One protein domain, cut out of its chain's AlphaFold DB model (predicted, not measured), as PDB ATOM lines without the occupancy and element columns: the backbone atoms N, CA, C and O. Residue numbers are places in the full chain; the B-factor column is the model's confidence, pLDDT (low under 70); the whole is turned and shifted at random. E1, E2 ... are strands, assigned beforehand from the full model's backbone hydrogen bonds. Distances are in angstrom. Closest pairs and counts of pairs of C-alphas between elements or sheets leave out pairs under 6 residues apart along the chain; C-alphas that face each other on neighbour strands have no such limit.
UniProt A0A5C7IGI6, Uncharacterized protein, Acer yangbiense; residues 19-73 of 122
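AT A GLANCE: This is residues 19 to 73 of the 122 residues of an uncharacterized protein of Acer yangbiense (UniProt A0A5C7IGI6). What shape is this? With little regular structure, it winds in two stacked turns, residues 19 to 48 and 49 to 72, whose strands E1 and E2 lie side by side. What builds it? The printed part has 55 residues, no named helix and two named strands, E1 then E2, in one parallel sheet; the class is all strand, with only 10 residues in named elements. It is compact, with a radius of gyration of the C-alphas of 11.3 A, spanning 29 by 23 by 13 A.

HOW THE PARTS SIT: What pairs first? Residues 19 to 20 pair, parallel, with residues 46 to 47 of E1, residues 44 to 48. How does E2, residues 68 to 72, stand to E1? They are parallel neighbours at 10 degrees; C-alphas 44 and 68 face each other, 4.7 A apart. N 47 and O 70 are within hydrogen-bond range at 2.9 A.

IN THESE COORDINATES: Where does E1 begin? C-alpha 44 is at (208.031, 137.153, 291.817); E1 is 12.9 A long. Where does E2 end? C-alpha 72 is at (203.025, 138.838, 279.166); E2 is 13.2 A long.

THE WHOLE: Is it cut? The printed part has no cut; a long link of 19 residues joins E1 to E2. Where is confidence low? Residues 19 to 25 and residue 73 have pLDDT under 70.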
ATOM      1  N   GLN A  19     209.845 144.452 287.201       55.44
ATOM      2  CA  GLN A  19     209.057 144.726 286.001       55.44
ATOM      3  C   GLN A  19     210.022 145.281 284.963       55.44
ATOM      4  O   GLN A  19     210.451 146.431 285.043       55.44
ATOM      5  N   LEU A  20     210.385 144.448 283.994       58.66
ATOM      6  CA  LEU A  20     211.065 144.926 282.794       58.66
ATOM      7  C   LEU A  20     209.996 145.496 281.867       58.66
ATOM      8  O   LEU A  20     209.615 144.861 280.898       58.66
ATOM      9  N   ALA A  21     209.439 146.650 282.230       48.62
ATOM     10  CA  ALA A  21     208.528 147.388 281.371       48.62
ATOM     11  C   ALA A  21     209.363 148.282 280.450       48.62
ATOM     12  O   ALA A  21     210.210 149.034 280.932       48.62
ATOM     13  N   LYS A  22     209.130 148.213 279.135       53.59
ATOM     14  CA  LYS A  22     209.703 149.159 278.160       53.59
ATOM     15  C   LYS A  22     211.240 149.147 278.042       53.59
ATOM     16  O   LYS A  22     211.830 150.132 277.607       53.59
ATOM     17  N   LEU A  23     211.916 148.048 278.385       53.44
ATOM     18  CA  LEU A  23     213.261 147.840 277.841       53.44
ATOM     19  C   LEU A  23     213.085 147.513 276.361       53.44
ATOM     20  O   LEU A  23     212.211 146.718 276.027       53.44
ATOM     21  N   GLU A  24     213.832 148.211 275.506       54.88
ATOM     22  CA  GLU A  24     213.707 148.195 274.048       54.88
ATOM     23  C   GLU A  24     213.310 146.829 273.485       54.88
ATOM     24  O   GLU A  24     213.758 145.785 273.960       54.88
ATOM     25  N   VAL A  25     212.567 146.848 272.377       61.00
ATOM     26  CA  VAL A  25     212.199 145.650 271.607       61.00
ATOM     27  C   VAL A  25     213.415 144.737 271.352       61.00
ATOM     28  O   VAL A  25     213.238 143.540 271.178       61.00
ATOM     29  N   GLY A  26     214.653 145.246 271.396       71.12
ATOM     30  CA  GLY A  26     215.899 144.486 271.256       71.12
ATOM     31  C   GLY A  26     216.501 143.837 272.515       71.12
ATOM     32  O   GLY A  26     217.568 143.235 272.389       71.12
ATOM     33  N   LEU A  27     215.903 143.926 273.711       76.69
ATOM     34  CA  LEU A  27     216.507 143.320 274.905       76.69
ATOM     35  C   LEU A  27     216.551 141.789 274.777       76.69
ATOM     36  O   LEU A  27     215.523 141.118 274.796       76.69
ATOM     37  N   THR A  28     217.756 141.230 274.687       80.19
ATOM     38  CA  THR A  28     217.982 139.776 274.600       80.19
ATOM     39  C   THR A  28     218.278 139.133 275.955       80.19
ATOM     40  O   THR A  28     217.985 137.949 276.141       80.19
ATOM     41  N   SER A  29     218.824 139.910 276.903       79.69
ATOM     42  CA  SER A  29     219.054 139.515 278.297       79.69
ATOM     43  C   SER A  29     219.116 140.717 279.240       79.69
ATOM     44  O   SER A  29     219.645 141.758 278.856       79.69
ATOM     45  N   PHE A  30     218.639 140.563 280.479       76.75
ATOM     46  CA  PHE A  30     218.730 141.585 281.532       76.75
ATOM     47  C   PHE A  30     220.167 141.762 282.041       76.75
ATOM     48  O   PHE A  30     220.604 142.876 282.321       76.75
ATOM     49  N   TYR A  31     220.926 140.666 282.124       77.06
ATOM     50  CA  TYR A  31     222.334 140.700 282.502       77.06
ATOM     51  C   TYR A  31     223.195 139.885 281.530       77.06
ATOM     52  O   TYR A  31     223.090 138.661 281.425       77.06
ATOM     53  N   SER A  32     224.071 140.573 280.799       77.19
ATOM     54  CA  SER A  32     224.881 139.971 279.732       77.19
ATOM     55  C   SER A  32     226.162 139.296 280.221       77.19
ATOM     56  O   SER A  32     226.786 138.535 279.483       77.19
ATOM     57  N   ARG A  33     226.589 139.557 281.462       80.50
ATOM     58  CA  ARG A  33     227.815 138.963 282.005       80.50
ATOM     59  C   ARG A  33     227.535 137.586 282.591       80.50
ATOM     60  O   ARG A  33     226.537 137.365 283.269       80.50
ATOM     61  N   ASN A  34     228.490 136.686 282.400       81.50
ATOM     62  CA  ASN A  34     228.490 135.377 283.034       81.50
ATOM     63  C   ASN A  34     229.030 135.475 284.473       81.50
ATOM     64  O   ASN A  34     230.150 135.062 284.761       81.50
ATOM     65  N   CYS A  35     228.262 136.111 285.359       78.38
ATOM     66  CA  CYS A  35     228.557 136.170 286.791       78.38
ATOM     67  C   CYS A  35     227.344 135.683 287.593       78.38
ATOM     68  O   CYS A  35     226.204 135.871 287.172       78.38
ATOM     69  N   SER A  36     227.588 135.094 288.764       79.69
ATOM     70  CA  SER A  36     226.510 134.710 289.675       79.69
ATOM     71  C   SER A  36     225.843 135.947 290.277       79.69
ATOM     72  O   SER A  36     226.524 136.802 290.849       79.69
ATOM     73  N   ILE A  37     224.521 136.030 290.160       76.75
ATOM     74  CA  ILE A  37     223.683 137.089 290.726       76.75
ATOM     75  C   ILE A  37     222.763 136.458 291.764       76.75
ATOM     76  O   ILE A  37     222.118 135.446 291.488       76.75
ATOM     77  N   GLU A  38     222.676 137.068 292.940       78.62
ATOM     78  CA  GLU A  38     221.818 136.598 294.020       78.62
ATOM     79  C   GLU A  38     220.714 137.610 294.326       78.62
ATOM     80  O   GLU A  38     220.975 138.794 294.536       78.62
ATOM     81  N   PHE A  39     219.479 137.116 294.384       78.62
ATOM     82  CA  PHE A  39     218.293 137.853 294.796       78.62
ATOM     83  C   PHE A  39     217.633 137.134 295.988       78.62
ATOM     84  O   PHE A  39     216.659 136.395 295.815       78.62
ATOM     85  N   PRO A  40     218.135 137.339 297.221       77.44
ATOM     86  CA  PRO A  40     217.758 136.533 298.389       77.44
ATOM     87  C   PRO A  40     216.317 136.773 298.876       77.44
ATOM     88  O   PRO A  40     215.775 135.983 299.653       77.44
ATOM     89  N   SER A  41     215.687 137.861 298.426       78.88
ATOM     90  CA  SER A  41     214.328 138.266 298.814       78.88
ATOM     91  C   SER A  41     213.322 138.257 297.663       78.88
ATOM     92  O   SER A  41     212.148 138.520 297.903       78.88
ATOM     93  N   LEU A  42     213.748 137.965 296.431       78.25
ATOM     94  CA  LEU A  42     212.886 138.065 295.255       78.25
ATOM     95  C   LEU A  42     211.905 136.891 295.197       78.25
ATOM     96  O   LEU A  42     212.332 135.743 295.101       78.25
ATOM     97  N   GLN A  43     210.603 137.194 295.244       82.88
ATOM     98  CA  GLN A  43     209.542 136.181 295.206       82.88
ATOM     99  C   GLN A  43     208.857 136.070 293.850       82.88
ATOM    100  O   GLN A  43     208.521 134.963 293.436       82.88
ATOM    101  N   HIS A  44     208.666 137.184 293.134       80.12
ATOM    102  CA  HIS A  44     208.031 137.153 291.817       80.12
ATOM    103  C   HIS A  44     208.779 137.975 290.762       80.12
ATOM    104  O   HIS A  44     209.277 139.070 291.039       80.12
ATOM    105  N   VAL A  45     208.792 137.455 289.533       79.50
ATOM    106  CA  VAL A  45     209.376 138.084 288.340       79.50
ATOM    107  C   VAL A  45     208.303 138.250 287.269       79.50
ATOM    108  O   VAL A  45     207.588 137.298 286.960       79.50
ATOM    109  N   PHE A  46     208.216 139.450 286.690       78.06
ATOM    110  CA  PHE A  46     207.293 139.762 285.602       78.06
ATOM    111  C   PHE A  46     208.069 140.333 284.420       78.06
ATOM    112  O   PHE A  46     208.575 141.453 284.465       78.06
ATOM    113  N   VAL A  47     208.151 139.557 283.347       78.62
ATOM    114  CA  VAL A  47     208.761 139.987 282.090       78.62
ATOM    115  C   VAL A  47     207.644 140.389 281.145       78.62
ATOM    116  O   VAL A  47     206.861 139.541 280.723       78.62
ATOM    117  N   VAL A  48     207.543 141.670 280.818       76.31
ATOM    118  CA  VAL A  48     206.399 142.171 280.060       76.31
ATOM    119  C   VAL A  48     206.885 142.965 278.854       76.31
ATOM    120  O   VAL A  48     207.789 143.775 278.988       76.31
ATOM    121  N   GLN A  49     206.311 142.728 277.671       76.06
ATOM    122  CA  GLN A  49     206.714 143.401 276.420       76.06
ATOM    123  C   GLN A  49     208.202 143.220 276.035       76.06
ATOM    124  O   GLN A  49     208.795 144.088 275.399       76.06
ATOM    125  N   CYS A  50     208.816 142.077 276.365       78.44
ATOM    126  CA  CYS A  50     210.189 141.743 275.951       78.44
ATOM    127  C   CYS A  50     210.211 140.531 274.997       78.44
ATOM    128  O   CYS A  50     210.665 139.456 275.396       78.44
ATOM    129  N   PRO A  51     209.734 140.662 273.742       77.62
ATOM    130  CA  PRO A  51     209.562 139.521 272.834       77.62
ATOM    131  C   PRO A  51     210.882 138.845 272.437       77.62
ATOM    132  O   PRO A  51     210.907 137.652 272.149       77.62
ATOM    133  N   ASN A  52     211.991 139.592 272.439       81.75
ATOM    134  CA  ASN A  52     213.305 139.083 272.045       81.75
ATOM    135  C   ASN A  52     214.143 138.548 273.216       81.75
ATOM    136  O   ASN A  52     215.237 138.016 272.991       81.75
ATOM    137  N   MET A  53     213.653 138.649 274.456       83.56
ATOM    138  CA  MET A  53     214.412 138.197 275.618       83.56
ATOM    139  C   MET A  53     214.288 136.681 275.774       83.56
ATOM    140  O   MET A  53     213.222 136.157 276.083       83.56
ATOM    141  N   LYS A  54     215.403 135.970 275.575       82.44
ATOM    142  CA  LYS A  54     215.459 134.498 275.669       82.44
ATOM    143  C   LYS A  54     215.933 134.013 277.030       82.44
ATOM    144  O   LYS A  54     215.543 132.942 277.480       82.44
ATOM    145  N   ILE A  55     216.804 134.790 277.664       82.81
ATOM    146  CA  ILE A  55     217.399 134.478 278.961       82.81
ATOM    147  C   ILE A  55     217.393 135.731 279.824       82.81
ATOM    148  O   ILE A  55     217.591 136.834 279.327       82.81
ATOM    149  N   PHE A  56     217.192 135.578 281.129       80.00
ATOM    150  CA  PHE A  56     217.282 136.713 282.047       80.00
ATOM    151  C   PHE A  56     218.747 137.124 282.264       80.00
ATOM    152  O   PHE A  56     219.096 138.295 282.169       80.00
ATOM    153  N   SER A  57     219.636 136.156 282.486       81.81
ATOM    154  CA  SER A  57     221.069 136.379 282.689       81.81
ATOM    155  C   SER A  57     221.880 135.302 281.978       81.81
ATOM    156  O   SER A  57     221.422 134.168 281.860       81.81
ATOM    157  N   HIS A  58     223.087 135.647 281.534       84.69
ATOM    158  CA  HIS A  58     224.072 134.667 281.057       84.69
ATOM    159  C   HIS A  58     224.791 133.943 282.200       84.69
ATOM    160  O   HIS A  58     225.421 132.912 281.977       84.69
ATOM    161  N   GLY A  59     224.746 134.506 283.406       84.06
ATOM    162  CA  GLY A  59     225.319 133.913 284.605       84.06
ATOM    163  C   GLY A  59     224.295 133.177 285.464       84.06
ATOM    164  O   GLY A  59     223.102 133.131 285.163       84.06
ATOM    165  N   VAL A  60     224.774 132.611 286.569       83.94
ATOM    166  CA  VAL A  60     223.942 131.845 287.506       83.94
ATOM    167  C   VAL A  60     223.023 132.780 288.291       83.94
ATOM    168  O   VAL A  60     223.464 133.809 288.796       83.94
ATOM    169  N   LEU A  61     221.751 132.407 288.428       82.00
ATOM    170  CA  LEU A  61     220.775 133.128 289.243       82.00
ATOM    171  C   LEU A  61     220.496 132.349 290.526       82.00
ATOM    172  O   LEU A  61     220.098 131.187 290.478       82.00
ATOM    173  N   ILE A  62     220.683 132.999 291.671       84.94
ATOM    174  CA  ILE A  62     220.387 132.444 292.992       84.94
ATOM    175  C   ILE A  62     219.186 133.213 293.545       84.94
ATOM    176  O   ILE A  62     219.310 134.365 293.951       84.94
ATOM    177  N   MET A  63     218.001 132.603 293.508       85.44
ATOM    178  CA  MET A  63     216.737 133.230 293.921       85.44
ATOM    179  C   MET A  63     215.974 132.289 294.871       85.44
ATOM    180  O   MET A  63     214.989 131.673 294.470       85.44
ATOM    181  N   PRO A  64     216.427 132.120 296.128       84.50
ATOM    182  CA  PRO A  64     215.955 131.052 297.017       84.50
ATOM    183  C   PRO A  64     214.479 131.169 297.426       84.50
ATOM    184  O   PRO A  64     213.919 130.211 297.947       84.50
ATOM    185  N   LYS A  65     213.854 132.334 297.220       85.75
ATOM    186  CA  LYS A  65     212.454 132.605 297.579       85.75
ATOM    187  C   LYS A  65     211.540 132.788 296.366       85.75
ATOM    188  O   LYS A  65     210.404 133.216 296.549       85.75
ATOM    189  N   LEU A  66     212.023 132.512 295.151       85.44
ATOM    190  CA  LEU A  66     211.239 132.693 293.933       85.44
ATOM    191  C   LEU A  66     210.071 131.700 293.907       85.44
ATOM    192  O   LEU A  66     210.281 130.495 293.824       85.44
ATOM    193  N   ASP A  67     208.852 132.231 293.947       86.81
ATOM    194  CA  ASP A  67     207.600 131.473 293.873       86.81
ATOM    195  C   ASP A  67     206.978 131.560 292.471       86.81
ATOM    196  O   ASP A  67     206.411 130.590 291.974       86.81
ATOM    197  N   ARG A  68     207.076 132.721 291.799       83.19
ATOM    198  CA  ARG A  68     206.356 132.964 290.533       83.19
ATOM    199  C   ARG A  68     207.198 133.656 289.479       83.19
ATOM    200  O   ARG A  68     207.855 134.662 289.736       83.19
ATOM    201  N   VAL A  69     207.063 133.182 288.246       83.44
ATOM    202  CA  VAL A  69     207.554 133.859 287.045       83.44
ATOM    203  C   VAL A  69     206.386 134.004 286.085       83.44
ATOM    204  O   VAL A  69     205.709 133.025 285.776       83.44
ATOM    205  N   LYS A  70     206.126 135.228 285.635       81.31
ATOM    206  CA  LYS A  70     205.084 135.535 284.658       81.31
ATOM    207  C   LYS A  70     205.682 136.294 283.485       81.31
ATOM    208  O   LYS A  70     206.533 137.166 283.659       81.31
ATOM    209  N   THR A  71     205.201 135.966 282.296       78.44
ATOM    210  CA  THR A  71     205.540 136.646 281.048       78.44
ATOM    211  C   THR A  71     204.256 137.137 280.394       78.44
ATOM    212  O   THR A  71     203.263 136.410 280.423       78.44
ATOM    213  N   GLY A  72     204.239 138.334 279.811       74.56
ATOM    214  CA  GLY A  72     203.025 138.838 279.166       74.56
ATOM    215  C   GLY A  72     203.219 140.090 278.322       74.56
ATOM    216  O   GLY A  72     204.325 140.603 278.169       74.56
ATOM    217  N   GLU A  73     202.117 140.596 277.789       66.56
ATOM    218  CA  GLU A  73     202.024 141.904 277.142       66.56
ATOM    219  C   GLU A  73     201.284 142.844 278.105       66.56
ATOM    220  O   GLU A  73     200.296 142.431 278.713       66.56
TER     221      GLU A  73